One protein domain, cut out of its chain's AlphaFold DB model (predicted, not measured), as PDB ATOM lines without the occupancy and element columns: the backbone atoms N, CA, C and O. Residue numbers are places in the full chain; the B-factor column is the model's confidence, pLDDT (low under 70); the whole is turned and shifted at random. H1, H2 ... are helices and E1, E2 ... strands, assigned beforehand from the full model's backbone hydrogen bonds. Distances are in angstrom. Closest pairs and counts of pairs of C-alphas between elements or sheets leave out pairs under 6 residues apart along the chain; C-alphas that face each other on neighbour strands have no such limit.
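Overview. This is residues 3 to 72 and 157 to 197 of the 201 residues of an uncharacterized protein of Lachnospiraceae bacterium TWA4 (UniProt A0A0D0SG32). A small twisted sheet of four strands forms the middle layer, with the long helix H1 covering one face and H4 the other. Two short helices, H2 and H3, touch each other on the E3 side, where H2 only grazes the sheet, and a long loop, residues 171 to 182, joins E4 to H4. The printed part has 111 residues with four named helices and four named strands, in the order E1 E2 H1 E3 H2 H3 E4 H4. The sheet is mixed, in the order E2 E1 E4 E3, and the class is mixed, helices and strands. The whole is compact, with a radius of gyration of the C-alphas of 13.1 A, and its spans of 42 by 28 by 27 A make it only just elongated.

Arrangement. E1, residues 3 to 9, and E2, residues 16 to 23, form an antiparallel hairpin at 148 degrees, with N 6 and O 19 within hydrogen-bond range at 2.8 A. H1, residues 31 to 48, is on the sheet; its closest C-alphas to E2 are Leu 41 and Phe 23, 5.6 A apart. E3, residues 54 to 56, and E4, residues 168 to 170, are parallel neighbours at 23 degrees, with N 55 and O 168 at 3.0 A. E2, H1 and E3 form a split strand-helix-strand unit, two strands of one sheet joined through a helix, with E1 and E4 between them in the sheet, and its crossover is right-handed. E4 is also antiparallel to E1 at 144 degrees, with N 7 and O 169 at 2.9 A. H2, residues 64 to 68, touches H3, residues 157 to 163; their closest C-alphas, Glu 65 and Leu 159, are 6.9 A apart. H3 is not on the sheet. H4, residues 183 to 195, is on the face opposite H1 at a height over the sheet of 6.4 A, and runs along the strands, at 7 degrees to E4 on the local plane. The closest C-alphas of H4 and E4, Ala 184 and Phe 169, are 4.8 A apart. H3 and H4 are close but not clearly touching, about perpendicular at 78 degrees, with C-alphas 163 and 191 at 7.0 A. H1 and H4 are apart. Every O i to N i+4 pair is within hydrogen-bond range in H2, H3 and H4, and 13 of 14 are in H1.

Along the chain. E1 begins at C-alpha 3, (-11.060, -19.169, -72.053), and is 19.3 A long; E2 is 21.3 A. H1 is 26.2 A long and begins at C-alpha 31, (0.291, -3.884, -75.374). H4 is 18.4 A long and ends at C-alpha 195, (3.014, -30.945, -94.132).

Size, cuts and confidence. The C-alphas of Gly 28 and Gly 197, 41.9 A apart, are the two farthest apart. Residues 73 to 156 are not printed, and C-alphas 72 and 157 are 17.6 A apart across this cut. The link from E4 to H4 is long. No printed residue has a pLDDT under 70.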
ATOM      1  N   ASN A   3     -11.177 -17.977 -71.234       92.88
ATOM      2  CA  ASN A   3     -11.060 -19.169 -72.053       92.88
ATOM      3  C   ASN A   3     -10.816 -18.732 -73.502       92.88
ATOM      4  O   ASN A   3     -11.541 -17.866 -74.023       92.88
ATOM      5  N   ARG A   4      -9.755 -19.250 -74.126       94.62
ATOM      6  CA  ARG A   4      -9.400 -18.926 -75.513       94.62
ATOM      7  C   ARG A   4      -9.051 -20.184 -76.309       94.62
ATOM      8  O   ARG A   4      -8.395 -21.069 -75.760       94.62
ATOM      9  N   PRO A   5      -9.428 -20.225 -77.598       96.69
ATOM     10  CA  PRO A   5      -9.084 -21.337 -78.465       96.69
ATOM     11  C   PRO A   5      -7.605 -21.281 -78.852       96.69
ATOM     12  O   PRO A   5      -7.095 -20.245 -79.285       96.69
ATOM     13  N   VAL A   6      -6.946 -22.429 -78.758       98.19
ATOM     14  CA  VAL A   6      -5.658 -22.726 -79.381       98.19
ATOM     15  C   VAL A   6      -5.917 -23.635 -80.579       98.19
ATOM     16  O   VAL A   6      -6.570 -24.672 -80.453       98.19
ATOM     17  N   TYR A   7      -5.411 -23.254 -81.748       98.25
ATOM     18  CA  TYR A   7      -5.567 -24.026 -82.979       98.25
ATOM     19  C   TYR A   7      -4.344 -24.918 -83.170       98.25
ATOM     20  O   TYR A   7      -3.275 -24.437 -83.530       98.25
ATOM     21  N   VAL A   8      -4.501 -26.214 -82.903       98.56
ATOM     22  CA  VAL A   8      -3.433 -27.218 -83.009       98.56
ATOM     23  C   VAL A   8      -3.493 -27.873 -84.385       98.56
ATOM     24  O   VAL A   8      -4.556 -28.348 -84.785       98.56
ATOM     25  N   VAL A   9      -2.370 -27.918 -85.096       98.44
ATOM     26  CA  VAL A   9      -2.242 -28.504 -86.439       98.44
ATOM     27  C   VAL A   9      -2.626 -29.986 -86.423       98.44
ATOM     28  O   VAL A   9      -2.272 -30.726 -85.502       98.44
ATOM     29  N   ARG A  10      -3.342 -30.445 -87.455       97.50
ATOM     30  CA  ARG A  10      -3.644 -31.867 -87.667       97.50
ATOM     31  C   ARG A  10      -3.466 -32.236 -89.123       97.50
ATOM     32  O   ARG A  10      -4.170 -31.698 -89.951       97.50
ATOM     33  N   GLU A  11      -2.672 -33.254 -89.413       95.12
ATOM     34  CA  GLU A  11      -2.440 -33.752 -90.780       95.12
ATOM     35  C   GLU A  11      -3.591 -34.633 -91.306       95.12
ATOM     36  O   GLU A  11      -3.398 -35.726 -91.832       95.12
ATOM     37  N   LYS A  12      -4.826 -34.181 -91.093       94.50
ATOM     38  CA  LYS A  12      -6.059 -34.736 -91.653       94.50
ATOM     39  C   LYS A  12      -7.179 -33.729 -91.484       94.50
ATOM     40  O   LYS A  12      -7.132 -32.917 -90.560       94.50
ATOM     41  N   GLU A  13      -8.224 -33.838 -92.295       91.25
ATOM     42  CA  GLU A  13      -9.419 -33.007 -92.148       91.25
ATOM     43  C   GLU A  13      -9.954 -33.023 -90.695       91.25
ATOM     44  O   GLU A  13     -10.006 -34.085 -90.056       91.25
ATOM     45  N   PRO A  14     -10.307 -31.852 -90.123       93.81
ATOM     46  CA  PRO A  14     -10.424 -30.525 -90.752       93.81
ATOM     47  C   PRO A  14      -9.133 -29.668 -90.710       93.81
ATOM     48  O   PRO A  14      -9.212 -28.448 -90.636       93.81
ATOM     49  N   PHE A  15      -7.948 -30.287 -90.726       96.69
ATOM     50  CA  PHE A  15      -6.604 -29.673 -90.757       96.69
ATOM     51  C   PHE A  15      -6.124 -29.027 -89.448       96.69
ATOM     52  O   PHE A  15      -4.949 -28.701 -89.276       96.69
ATOM     53  N   TYR A  16      -7.015 -28.899 -88.468       97.44
ATOM     54  CA  TYR A  16      -6.687 -28.469 -87.115       97.44
ATOM     55  C   TYR A  16      -7.641 -29.090 -86.084       97.44
ATOM     56  O   TYR A  16      -8.700 -29.631 -86.408       97.44
ATOM     57  N   SER A  17      -7.266 -29.026 -84.811       97.38
ATOM     58  CA  SER A  17      -8.165 -29.180 -83.661       97.38
ATOM     59  C   SER A  17      -8.195 -27.890 -82.865       97.38
ATOM     60  O   SER A  17      -7.184 -27.199 -82.763       97.38
ATOM     61  N   ILE A  18      -9.347 -27.600 -82.274       97.06
ATOM     62  CA  ILE A  18      -9.501 -26.499 -81.330       97.06
ATOM     63  C   ILE A  18      -9.314 -27.070 -79.928       97.06
ATOM     64  O   ILE A  18      -9.953 -28.059 -79.571       97.06
ATOM     65  N   MET A  19      -8.420 -26.460 -79.161       97.00
ATOM     66  CA  MET A  19      -8.229 -26.735 -77.746       97.00
ATOM     67  C   MET A  19      -8.493 -25.455 -76.970       97.00
ATOM     68  O   MET A  19      -7.717 -24.507 -77.059       97.00
ATOM     69  N   ASP A  20      -9.587 -25.426 -76.223       96.38
ATOM     70  CA  ASP A  20      -9.898 -24.299 -75.357       96.38
ATOM     71  C   ASP A  20      -9.037 -24.368 -74.094       96.38
ATOM     72  O   ASP A  20      -8.999 -25.387 -73.404       96.38
ATOM     73  N   VAL A  21      -8.320 -23.282 -73.811       96.69
ATOM     74  CA  VAL A  21      -7.397 -23.183 -72.679       96.69
ATOM     75  C   VAL A  21      -7.871 -22.090 -71.735       96.69
ATOM     76  O   VAL A  21      -8.098 -20.944 -72.141       96.69
ATOM     77  N   ASP A  22      -7.994 -22.455 -70.460       95.31
ATOM     78  CA  ASP A  22      -8.273 -21.524 -69.377       95.31
ATOM     79  C   ASP A  22      -6.984 -20.892 -68.856       95.31
ATOM     80  O   ASP A  22      -5.982 -21.565 -68.622       95.31
ATOM     81  N   PHE A  23      -7.020 -19.580 -68.637       94.94
ATOM     82  CA  PHE A  23      -5.894 -18.837 -68.079       94.94
ATOM     83  C   PHE A  23      -6.354 -17.607 -67.290       94.94
ATOM     84  O   PHE A  23      -7.514 -17.165 -67.336       94.94
ATOM     85  N   GLN A  24      -5.430 -17.030 -66.522       92.94
ATOM     86  CA  GLN A  24      -5.686 -15.797 -65.790       92.94
ATOM     87  C   GLN A  24      -5.637 -14.589 -66.729       92.94
ATOM     88  O   GLN A  24      -4.592 -14.229 -67.265       92.94
ATOM     89  N   TRP A  25      -6.788 -13.937 -66.902       92.62
ATOM     90  CA  TRP A  25      -6.892 -12.738 -67.723       92.62
ATOM     91  C   TRP A  25      -6.440 -11.492 -66.967       92.62
ATOM     92  O   TRP A  25      -7.008 -11.104 -65.948       92.62
ATOM     93  N   SER A  26      -5.465 -10.827 -67.552       92.38
ATOM     94  CA  SER A  26      -4.943  -9.518 -67.215       92.38
ATOM     95  C   SER A  26      -5.733  -8.446 -67.989       92.38
ATOM     96  O   SER A  26      -5.646  -8.346 -69.215       92.38
ATOM     97  N   SER A  27      -6.549  -7.645 -67.292       90.00
ATOM     98  CA  SER A  27      -7.413  -6.616 -67.901       90.00
ATOM     99  C   SER A  27      -6.646  -5.348 -68.286       90.00
ATOM    100  O   SER A  27      -5.742  -4.922 -67.574       90.00
ATOM    101  N   GLY A  28      -6.995  -4.732 -69.417       89.19
ATOM    102  CA  GLY A  28      -6.375  -3.492 -69.897       89.19
ATOM    103  C   GLY A  28      -6.083  -3.512 -71.397       89.19
ATOM    104  O   GLY A  28      -5.952  -4.568 -72.015       89.19
ATOM    105  N   PHE A  29      -5.995  -2.321 -71.990       87.44
ATOM    106  CA  PHE A  29      -5.805  -2.146 -73.437       87.44
ATOM    107  C   PHE A  29      -4.335  -2.020 -73.859       87.44
ATOM    108  O   PHE A  29      -4.026  -2.070 -75.050       87.44
ATOM    109  N   ALA A  30      -3.424  -1.846 -72.900       92.81
ATOM    110  CA  ALA A  30      -2.002  -1.686 -73.176       92.81
ATOM    111  C   ALA A  30      -1.400  -2.951 -73.815       92.81
ATOM    112  O   ALA A  30      -1.771  -4.076 -73.473       92.81
ATOM    113  N   LYS A  31      -0.413  -2.770 -74.708       93.25
ATOM    114  CA  LYS A  31       0.291  -3.884 -75.374       93.25
ATOM    115  C   LYS A  31       0.892  -4.862 -74.359       93.25
ATOM    116  O   LYS A  31       0.706  -6.063 -74.511       93.25
ATOM    117  N   CYS A  32       1.532  -4.350 -73.307       94.69
ATOM    118  CA  CYS A  32       2.123  -5.173 -72.250       94.69
ATOM    119  C   CYS A  32       1.086  -6.063 -71.547       94.69
ATOM    120  O   CYS A  32       1.380  -7.201 -71.200       94.69
ATOM    121  N   GLN A  33      -0.151  -5.587 -71.395       94.38
ATOM    122  CA  GLN A  33      -1.219  -6.357 -70.773       94.38
ATOM    123  C   GLN A  33      -1.713  -7.488 -71.682       94.38
ATOM    124  O   GLN A  33      -1.953  -8.602 -71.224       94.38
ATOM    125  N   LYS A  34      -1.799  -7.230 -72.993       95.12
ATOM    126  CA  LYS A  34      -2.061  -8.271 -73.997       95.12
ATOM    127  C   LYS A  34      -0.946  -9.315 -74.031       95.12
ATOM    128  O   LYS A  34      -1.246 -10.499 -74.066       95.12
ATOM    129  N   GLN A  35       0.310  -8.890 -73.931       97.38
ATOM    130  CA  GLN A  35       1.460  -9.794 -73.858       97.38
ATOM    131  C   GLN A  35       1.436 -10.679 -72.607       97.38
ATOM    132  O   GLN A  35       1.673 -11.874 -72.727       97.38
ATOM    133  N   LYS A  36       1.047 -10.151 -71.437       97.00
ATOM    134  CA  LYS A  36       0.821 -10.983 -70.239       97.00
ATOM    135  C   LYS A  36      -0.240 -12.059 -70.473       97.00
ATOM    136  O   LYS A  36      -0.056 -13.195 -70.056       97.00
ATOM    137  N   ASN A  37      -1.327 -11.714 -71.166       97.44
ATOM    138  CA  ASN A  37      -2.362 -12.687 -71.522       97.44
ATOM    139  C   ASN A  37      -1.861 -13.753 -72.501       97.44
ATOM    140  O   ASN A  37      -2.246 -14.906 -72.365       97.44
ATOM    141  N   ILE A  38      -1.014 -13.378 -73.463       98.00
ATOM    142  CA  ILE A  38      -0.385 -14.325 -74.395       98.00
ATOM    143  C   ILE A  38       0.476 -15.325 -73.622       98.00
ATOM    144  O   ILE A  38       0.297 -16.524 -73.792       98.00
ATOM    145  N   VAL A  39       1.348 -14.837 -72.731       98.12
ATOM    146  CA  VAL A  39       2.205 -15.693 -71.899       98.12
ATOM    147  C   VAL A  39       1.362 -16.653 -71.062       98.12
ATOM    148  O   VAL A  39       1.553 -17.859 -71.157       98.12
ATOM    149  N   ALA A  40       0.364 -16.150 -70.331       97.94
ATOM    150  CA  ALA A  40      -0.499 -16.990 -69.500       97.94
ATOM    151  C   ALA A  40      -1.294 -18.032 -70.315       97.94
ATOM    152  O   ALA A  40      -1.496 -19.157 -69.857       97.94
ATOM    153  N   LEU A  41      -1.740 -17.682 -71.528       98.00
ATOM    154  CA  LEU A  41      -2.405 -18.615 -72.441       98.00
ATOM    155  C   LEU A  41      -1.441 -19.703 -72.939       98.00
ATOM    156  O   LEU A  41      -1.801 -20.879 -72.960       98.00
ATOM    157  N   HIS A  42      -0.220 -19.328 -73.328       98.19
ATOM    158  CA  HIS A  42       0.807 -20.266 -73.793       98.19
ATOM    159  C   HIS A  42       1.272 -21.200 -72.675       98.19
ATOM    160  O   HIS A  42       1.389 -22.400 -72.905       98.19
ATOM    161  N   GLU A  43       1.444 -20.694 -71.455       97.81
ATOM    162  CA  GLU A  43       1.723 -21.504 -70.263       97.81
ATOM    163  C   GLU A  43       0.590 -22.502 -69.986       97.81
ATOM    164  O   GLU A  43       0.839 -23.696 -69.809       97.81
ATOM    165  N   GLY A  44      -0.667 -22.044 -70.022       97.50
ATOM    166  CA  GLY A  44      -1.839 -22.910 -69.881       97.50
ATOM    167  C   GLY A  44      -1.877 -24.021 -70.934       97.50
ATOM    168  O   GLY A  44      -2.142 -25.177 -70.608       97.50
ATOM    169  N   PHE A  45      -1.538 -23.697 -72.184       98.06
ATOM    170  CA  PHE A  45      -1.429 -24.682 -73.257       98.06
ATOM    171  C   PHE A  45      -0.282 -25.669 -73.017       98.06
ATOM    172  O   PHE A  45      -0.478 -26.876 -73.151       98.06
ATOM    173  N   HIS A  46       0.903 -25.195 -72.628       98.12
ATOM    174  CA  HIS A  46       2.066 -26.051 -72.378       98.12
ATOM    175  C   HIS A  46       1.878 -26.995 -71.190       98.12
ATOM    176  O   HIS A  46       2.377 -28.117 -71.240       98.12
ATOM    177  N   ASN A  47       1.081 -26.621 -70.188       97.06
ATOM    178  CA  ASN A  47       0.690 -27.540 -69.115       97.06
ATOM    179  C   ASN A  47      -0.085 -28.764 -69.641       97.06
ATOM    180  O   ASN A  47      -0.003 -29.846 -69.064       97.06
ATOM    181  N   ILE A  48      -0.812 -28.616 -70.755       96.69
ATOM    182  CA  ILE A  48      -1.586 -29.688 -71.403       96.69
ATOM    183  C   ILE A  48      -0.759 -30.380 -72.506       96.69
ATOM    184  O   ILE A  48      -0.868 -31.591 -72.720       96.69
ATOM    185  N   LYS A  49       0.061 -29.615 -73.237       97.50
ATOM    186  CA  LYS A  49       0.851 -30.037 -74.404       97.50
ATOM    187  C   LYS A  49       2.304 -29.540 -74.303       97.50
ATOM    188  O   LYS A  49       2.712 -28.678 -75.082       97.50
ATOM    189  N   PRO A  50       3.128 -30.123 -73.416       96.56
ATOM    190  CA  PRO A  50       4.467 -29.605 -73.103       96.56
ATOM    191  C   PRO A  50       5.493 -29.747 -74.234       96.56
ATOM    192  O   PRO A  50       6.557 -29.147 -74.175       96.56
ATOM    193  N   LYS A  51       5.203 -30.567 -75.251       97.19
ATOM    194  CA  LYS A  51       6.116 -30.845 -76.373       97.19
ATOM    195  C   LYS A  51       5.779 -30.083 -77.657       97.19
ATOM    196  O   LYS A  51       6.509 -30.228 -78.626       97.19
ATOM    197  N   LEU A  52       4.651 -29.370 -77.697       97.94
ATOM    198  CA  LEU A  52       4.185 -28.703 -78.912       97.94
ATOM    199  C   LEU A  52       4.618 -27.244 -78.912       97.94
ATOM    200  O   LEU A  52       4.373 -26.531 -77.939       97.94
ATOM    201  N   ASN A  53       5.197 -26.797 -80.023       98.00
ATOM    202  CA  ASN A  53       5.599 -25.407 -80.188       98.00
ATOM    203  C   ASN A  53       4.379 -24.547 -80.525       98.00
ATOM    204  O   ASN A  53       3.619 -24.871 -81.439       98.00
ATOM    205  N   ILE A  54       4.206 -23.434 -79.813       98.50
ATOM    206  CA  ILE A  54       3.074 -22.520 -79.986       98.50
ATOM    207  C   ILE A  54       3.542 -21.138 -80.448       98.50
ATOM    208  O   ILE A  54       4.555 -20.624 -79.973       98.50
ATOM    209  N   LEU A  55       2.798 -20.532 -81.374       98.62
ATOM    210  CA  LEU A  55       3.028 -19.164 -81.840       98.62
ATOM    211  C   LEU A  55       1.771 -18.312 -81.675       98.62
ATOM    212  O   LEU A  55       0.682 -18.673 -82.117       98.62
ATOM    213  N   GLU A  56       1.942 -17.128 -81.099       98.56
ATOM    214  CA  GLU A  56       0.919 -16.086 -81.127       98.56
ATOM    215  C   GLU A  56       1.029 -15.290 -82.426       98.56
ATOM    216  O   GLU A  56       2.080 -14.709 -82.703       98.56
ATOM    217  N   ILE A  57      -0.062 -15.197 -83.184       98.19
ATOM    218  CA  ILE A  57      -0.146 -14.431 -84.427       98.19
ATOM    219  C   ILE A  57      -1.041 -13.214 -84.211       98.19
ATOM    220  O   ILE A  57      -2.255 -13.235 -84.414       98.19
ATOM    221  N   SER A  58      -0.412 -12.117 -83.802       96.50
ATOM    222  CA  SER A  58      -1.054 -10.814 -83.669       96.50
ATOM    223  C   SER A  58      -0.009  -9.703 -83.599       96.50
ATOM    224  O   SER A  58       1.160  -9.926 -83.289       96.50
ATOM    225  N   SER A  59      -0.450  -8.452 -83.767       93.81
ATOM    226  CA  SER A  59       0.397  -7.268 -83.513       93.81
ATOM    227  C   SER A  59       0.923  -7.165 -82.066       93.81
ATOM    228  O   SER A  59       1.684  -6.247 -81.742       93.81
ATOM    229  N   LYS A  60       0.469  -8.051 -81.167       96.31
ATOM    230  CA  LYS A  60       0.841  -8.111 -79.750       96.31
ATOM    231  C   LYS A  60       1.759  -9.284 -79.427       96.31
ATOM    232  O   LYS A  60       2.170  -9.366 -78.274       96.31
ATOM    233  N   SER A  61       2.098 -10.126 -80.404       97.44
ATOM    234  CA  SER A  61       3.004 -11.257 -80.208       97.44
ATOM    235  C   SER A  61       4.332 -10.830 -79.569       97.44
ATOM    236  O   SER A  61       4.772  -9.680 -79.705       97.44
ATOM    237  N   LEU A  62       4.935 -11.750 -78.813       97.31
ATOM    238  CA  LEU A  62       6.289 -11.588 -78.284       97.31
ATOM    239  C   LEU A  62       7.344 -12.048 -79.299       97.31
ATOM    240  O   LEU A  62       8.469 -11.560 -79.246       97.31
ATOM    241  N   GLN A  63       6.975 -12.934 -80.227       96.94
ATOM    242  CA  GLN A  63       7.831 -13.380 -81.321       96.94
ATOM    243  C   GLN A  63       7.671 -12.479 -82.550       96.94
ATOM    244  O   GLN A  63       6.554 -12.133 -82.946       96.94
ATOM    245  N   GLU A  64       8.789 -12.132 -83.190       96.62
ATOM    246  CA  GLU A  64       8.794 -11.287 -84.388       96.62
ATOM    247  C   GLU A  64       8.000 -11.923 -85.538       96.62
ATOM    248  O   GLU A  64       7.203 -11.239 -86.181       96.62
ATOM    249  N   GLU A  65       8.126 -13.240 -85.744       95.88
ATOM    250  CA  GLU A  65       7.358 -13.946 -86.777       95.88
ATOM    251  C   GLU A  65       5.848 -13.785 -86.590       95.88
ATOM    252  O   GLU A  65       5.117 -13.560 -87.554       95.88
ATOM    253  N   GLY A  66       5.382 -13.857 -85.343       97.56
ATOM    254  CA  GLY A  66       3.973 -13.705 -84.999       97.56
ATOM    255  C   GLY A  66       3.431 -12.307 -85.295       97.56
ATOM    256  O   GLY A  66       2.278 -12.152 -85.704       97.56
ATOM    257  N   ILE A  67       4.274 -11.279 -85.144       97.75
ATOM    258  CA  ILE A  67       3.938  -9.902 -85.524       97.75
ATOM    259  C   ILE A  67       3.859  -9.787 -87.048       97.75
ATOM    260  O   ILE A  67       2.871  -9.254 -87.564       97.75
ATOM    261  N   LEU A  68       4.873 -10.276 -87.765       97.94
ATOM    262  CA  LEU A  68       4.959 -10.189 -89.227       97.94
ATOM    263  C   LEU A  68       3.830 -10.956 -89.922       97.94
ATOM    264  O   LEU A  68       3.292 -10.476 -90.914       97.94
ATOM    265  N   MET A  69       3.415 -12.095 -89.367       97.19
ATOM    266  CA  MET A  69       2.312 -12.897 -89.902       97.19
ATOM    267  C   MET A  69       0.928 -12.416 -89.454       97.19
ATOM    268  O   MET A  69      -0.082 -12.980 -89.869       97.19
ATOM    269  N   SER A  70       0.830 -11.360 -88.645       97.44
ATOM    270  CA  SER A  70      -0.483 -10.783 -88.355       97.44
ATOM    271  C   SER A  70      -1.104 -10.175 -89.618       97.44
ATOM    272  O   SER A  70      -0.398  -9.605 -90.438       97.44
ATOM    273  N   ALA A  71      -2.425 -10.216 -89.779       96.69
ATOM    274  CA  ALA A  71      -3.157  -9.696 -90.934       96.69
ATOM    275  C   ALA A  71      -2.887  -8.209 -91.199       96.69
ATOM    276  O   ALA A  71      -3.043  -7.738 -92.319       96.69
ATOM    277  N   PHE A  72      -2.454  -7.469 -90.177       96.62
ATOM    278  CA  PHE A  72      -2.073  -6.069 -90.315       96.62
ATOM    279  C   PHE A  72      -0.726  -5.883 -91.026       96.62
ATOM    280  O   PHE A  72      -0.506  -4.798 -91.558       96.62
ATOM    281  N   LYS A 157       7.301 -16.769 -98.683       94.38
ATOM    282  CA  LYS A 157       7.934 -18.089 -98.479       94.38
ATOM    283  C   LYS A 157       8.834 -18.184 -97.246       94.38
ATOM    284  O   LYS A 157       8.784 -19.181 -96.532       94.38
ATOM    285  N   GLU A 158       9.638 -17.162 -96.964       94.94
ATOM    286  CA  GLU A 158      10.535 -17.179 -95.801       94.94
ATOM    287  C   GLU A 158       9.771 -17.124 -94.469       94.94
ATOM    288  O   GLU A 158      10.122 -17.837 -93.531       94.94
ATOM    289  N   LEU A 159       8.673 -16.359 -94.390       95.25
ATOM    290  CA  LEU A 159       7.787 -16.380 -93.221       95.25
ATOM    291  C   LEU A 159       7.051 -17.718 -93.115       95.25
ATOM    292  O   LEU A 159       7.009 -18.308 -92.036       95.25
ATOM    293  N   ALA A 160       6.533 -18.229 -94.233       94.94
ATOM    294  CA  ALA A 160       5.851 -19.516 -94.275       94.94
ATOM    295  C   ALA A 160       6.747 -20.672 -93.805       94.94
ATOM    296  O   ALA A 160       6.299 -21.495 -93.012       94.94
ATOM    297  N   LYS A 161       8.027 -20.707 -94.202       95.06
ATOM    298  CA  LYS A 161       8.995 -21.707 -93.714       95.06
ATOM    299  C   LYS A 161       9.152 -21.661 -92.198       95.06
ATOM    300  O   LYS A 161       9.166 -22.710 -91.561       95.06
ATOM    301  N   LYS A 162       9.236 -20.464 -91.605       96.44
ATOM    302  CA  LYS A 162       9.314 -20.325 -90.143       96.44
ATOM    303  C   LYS A 162       8.052 -20.834 -89.448       96.44
ATOM    304  O   LYS A 162       8.153 -21.425 -88.377       96.44
ATOM    305  N   LEU A 163       6.883 -20.645 -90.067       95.88
ATOM    306  CA  LEU A 163       5.601 -21.115 -89.536       95.88
ATOM    307  C   LEU A 163       5.565 -22.643 -89.360       95.88
ATOM    308  O   LEU A 163       4.924 -23.136 -88.436       95.88
ATOM    309  N   LEU A 164       6.302 -23.392 -90.189       96.44
ATOM    310  CA  LEU A 164       6.367 -24.858 -90.132       96.44
ATOM    311  C   LEU A 164       7.023 -25.401 -88.853       96.44
ATOM    312  O   LEU A 164       6.818 -26.573 -88.533       96.44
ATOM    313  N   ASN A 165       7.764 -24.569 -88.113       97.38
ATOM    314  CA  ASN A 165       8.400 -24.940 -86.845       97.38
ATOM    315  C   ASN A 165       7.418 -24.995 -85.658       97.38
ATOM    316  O   ASN A 165       7.814 -25.373 -84.552       97.38
ATOM    317  N   TYR A 166       6.157 -24.609 -85.871       98.31
ATOM    318  CA  TYR A 166       5.122 -24.551 -84.844       98.31
ATOM    319  C   TYR A 166       4.020 -25.580 -85.095       98.31
ATOM    320  O   TYR A 166       3.699 -25.920 -86.233       98.31
ATOM    321  N   ASP A 167       3.414 -26.046 -84.009       98.44
ATOM    322  CA  ASP A 167       2.364 -27.069 -84.010       98.44
ATOM    323  C   ASP A 167       1.016 -26.520 -83.538       98.44
ATOM    324  O   ASP A 167      -0.016 -27.176 -83.686       98.44
ATOM    325  N   ALA A 168       1.015 -25.325 -82.948       98.56
ATOM    326  CA  ALA A 168      -0.169 -24.673 -82.427       98.56
ATOM    327  C   ALA A 168      -0.099 -23.154 -82.597       98.56
ATOM    328  O   ALA A 168       0.975 -22.552 -82.549       98.56
ATOM    329  N   PHE A 169      -1.264 -22.529 -82.748       98.62
ATOM    330  CA  PHE A 169      -1.374 -21.096 -82.989       98.62
ATOM    331  C   PHE A 169      -2.449 -20.450 -82.119       98.62
ATOM    332  O   PHE A 169      -3.517 -21.029 -81.892       98.62
ATOM    333  N   THR A 170      -2.188 -19.220 -81.683       98.38
ATOM    334  CA  THR A 170      -3.144 -18.371 -80.957       98.38
ATOM    335  C   THR A 170      -3.265 -16.993 -81.584       98.38
ATOM    336  O   THR A 170      -2.385 -16.537 -82.312       98.38
ATOM    337  N   ASP A 171      -4.394 -16.344 -81.322       97.19
ATOM    338  CA  ASP A 171      -4.667 -14.963 -81.701       97.19
ATOM    339  C   ASP A 171      -5.375 -14.294 -80.518       97.19
ATOM    340  O   ASP A 171      -6.570 -14.500 -80.292       97.19
ATOM    341  N   ILE A 172      -4.639 -13.528 -79.713       94.69
ATOM    342  CA  ILE A 172      -5.164 -12.937 -78.476       94.69
ATOM    343  C   ILE A 172      -6.218 -11.852 -78.727       94.69
ATOM    344  O   ILE A 172      -7.003 -11.508 -77.834       94.69
ATOM    345  N   GLU A 173      -6.222 -11.281 -79.933       90.81
ATOM    346  CA  GLU A 173      -7.200 -10.286 -80.365       90.81
ATOM    347  C   GLU A 173      -8.476 -10.951 -80.903       90.81
ATOM    348  O   GLU A 173      -9.528 -10.305 -80.964       90.81
ATOM    349  N   PHE A 174      -8.427 -12.248 -81.223       92.56
ATOM    350  CA  PHE A 174      -9.594 -13.015 -81.623       92.56
ATOM    351  C   PHE A 174     -10.518 -13.305 -80.434       92.56
ATOM    352  O   PHE A 174     -10.127 -13.804 -79.376       92.56
ATOM    353  N   ASN A 175     -11.804 -13.018 -80.633       87.88
ATOM    354  CA  ASN A 175     -12.861 -13.398 -79.713       87.88
ATOM    355  C   ASN A 175     -13.884 -14.270 -80.455       87.88
ATOM    356  O   ASN A 175     -14.671 -13.713 -81.223       87.88
ATOM    357  N   PRO A 176     -13.946 -15.590 -80.201       85.25
ATOM    358  CA  PRO A 176     -14.827 -16.500 -80.940       85.25
ATOM    359  C   PRO A 176     -16.318 -16.167 -80.788       85.25
ATOM    360  O   PRO A 176     -17.130 -16.581 -81.607       85.25
ATOM    361  N   LYS A 177     -16.692 -15.390 -79.762       85.06
ATOM    362  CA  LYS A 177     -18.076 -14.946 -79.544       85.06
ATOM    363  C   LYS A 177     -18.514 -13.821 -80.486       85.06
ATOM    364  O   LYS A 177     -19.709 -13.621 -80.665       85.06
ATOM    365  N   THR A 178     -17.574 -13.047 -81.028       83.31
ATOM    366  CA  THR A 178     -17.877 -11.805 -81.765       83.31
ATOM    367  C   THR A 178     -17.144 -11.683 -83.096       83.31
ATOM    368  O   THR A 178     -17.504 -10.843 -83.912       83.31
ATOM    369  N   ALA A 179     -16.099 -12.479 -83.316       84.81
ATOM    370  CA  ALA A 179     -15.287 -12.476 -84.522       84.81
ATOM    371  C   ALA A 179     -15.278 -13.871 -85.154       84.81
ATOM    372  O   ALA A 179     -15.360 -14.884 -84.466       84.81
ATOM    373  N   LEU A 180     -15.161 -13.901 -86.480       81.81
ATOM    374  CA  LEU A 180     -15.176 -15.128 -87.287       81.81
ATOM    375  C   LEU A 180     -13.819 -15.381 -87.954       81.81
ATOM    376  O   LEU A 180     -13.386 -16.523 -88.092       81.81
ATOM    377  N   ASN A 181     -13.128 -14.304 -88.320       88.56
ATOM    378  CA  ASN A 181     -11.805 -14.362 -88.921       88.56
ATOM    379  C   ASN A 181     -10.761 -14.540 -87.832       88.56
ATOM    380  O   ASN A 181     -10.736 -13.775 -86.869       88.56
ATOM    381  N   CYS A 182      -9.903 -15.538 -88.006       93.88
ATOM    382  CA  CYS A 182      -8.892 -15.900 -87.030       93.88
ATOM    383  C   CYS A 182      -7.605 -16.262 -87.763       93.88
ATOM    384  O   CYS A 182      -7.581 -17.214 -88.546       93.88
ATOM    385  N   GLN A 183      -6.550 -15.502 -87.484       96.88
ATOM    386  CA  GLN A 183      -5.231 -15.665 -88.101       96.88
ATOM    387  C   GLN A 183      -4.622 -17.016 -87.714       96.88
ATOM    388  O   GLN A 183      -4.132 -17.751 -88.563       96.88
ATOM    389  N   ALA A 184      -4.746 -17.383 -86.435       97.69
ATOM    390  CA  ALA A 184      -4.255 -18.645 -85.897       97.69
ATOM    391  C   ALA A 184      -4.883 -19.872 -86.568       97.69
ATOM    392  O   ALA A 184      -4.189 -20.839 -86.871       97.69
ATOM    393  N   ARG A 185      -6.190 -19.818 -86.856       97.25
ATOM    394  CA  ARG A 185      -6.885 -20.892 -87.573       97.25
ATOM    395  C   ARG A 185      -6.358 -21.044 -88.999       97.25
ATOM    396  O   ARG A 185      -6.041 -22.154 -89.406       97.25
ATOM    397  N   ALA A 186      -6.236 -19.939 -89.737       97.62
ATOM    398  CA  ALA A 186      -5.719 -19.960 -91.104       97.62
ATOM    399  C   ALA A 186      -4.256 -20.444 -91.161       97.62
ATOM    400  O   ALA A 186      -3.908 -21.240 -92.031       97.62
ATOM    401  N   ALA A 187      -3.426 -20.038 -90.193       98.19
ATOM    402  CA  ALA A 187      -2.054 -20.517 -90.042       98.19
ATOM    403  C   ALA A 187      -1.979 -22.027 -89.756       98.19
ATOM    404  O   ALA A 187      -1.217 -22.733 -90.415       98.19
ATOM    405  N   ALA A 188      -2.807 -22.544 -88.839       98.25
ATOM    406  CA  ALA A 188      -2.874 -23.979 -88.554       98.25
ATOM    407  C   ALA A 188      -3.246 -24.790 -89.806       98.25
ATOM    408  O   ALA A 188      -2.601 -25.795 -90.113       98.25
ATOM    409  N   THR A 189      -4.240 -24.311 -90.564       97.62
ATOM    410  CA  THR A 189      -4.639 -24.908 -91.842       97.62
ATOM    411  C   THR A 189      -3.491 -24.890 -92.850       97.62
ATOM    412  O   THR A 189      -3.205 -25.926 -93.444       97.62
ATOM    413  N   PHE A 190      -2.794 -23.759 -93.019       97.62
ATOM    414  CA  PHE A 190      -1.639 -23.665 -93.920       97.62
ATOM    415  C   PHE A 190      -0.568 -24.708 -93.584       97.62
ATOM    416  O   PHE A 190      -0.156 -25.470 -94.458       97.62
ATOM    417  N   VAL A 191      -0.147 -24.787 -92.315       97.81
ATOM    418  CA  VAL A 191       0.898 -25.733 -91.888       97.81
ATOM    419  C   VAL A 191       0.464 -27.174 -92.133       97.81
ATOM    420  O   VAL A 191       1.255 -27.964 -92.646       97.81
ATOM    421  N   SER A 192      -0.788 -27.516 -91.824       97.56
ATOM    422  CA  SER A 192      -1.318 -28.849 -92.112       97.56
ATOM    423  C   SER A 192      -1.264 -29.177 -93.600       97.56
ATOM    424  O   SER A 192      -0.759 -30.235 -93.966       97.56
ATOM    425  N   LEU A 193      -1.794 -28.299 -94.458       96.12
ATOM    426  CA  LEU A 193      -1.813 -28.526 -95.904       96.12
ATOM    427  C   LEU A 193      -0.388 -28.710 -96.444       96.12
ATOM    428  O   LEU A 193      -0.150 -29.604 -97.257       96.12
ATOM    429  N   TYR A 194       0.566 -27.914 -95.946       95.69
ATOM    430  CA  TYR A 194       1.967 -27.970 -96.360       95.69
ATOM    431  C   TYR A 194       2.631 -29.284 -95.937       95.69
ATOM    432  O   TYR A 194       3.266 -29.952 -96.753       95.69
ATOM    433  N   ARG A 195       2.461 -29.688 -94.668       95.38
ATOM    434  CA  ARG A 195       3.014 -30.945 -94.132       95.38
ATOM    435  C   ARG A 195       2.454 -32.168 -94.860       95.38
ATOM    436  O   ARG A 195       3.200 -33.101 -95.139       95.38
ATOM    437  N   MET A 196       1.178 -32.122 -95.246       95.31
ATOM    438  CA  MET A 196       0.518 -33.178 -96.022       95.31
ATOM    439  C   MET A 196       0.884 -33.183 -97.517       95.31
ATOM    440  O   MET A 196       0.465 -34.088 -98.233       95.31
ATOM    441  N   GLY A 197       1.625 -32.185 -98.013       93.81
ATOM    442  CA  GLY A 197       1.946 -32.063 -99.439       93.81
ATOM    443  C   GLY A 197       0.731 -31.781-100.329       93.81
ATOM    444  O   GLY A 197       0.775 -32.059-101.522       93.81
TER     445      GLY A 197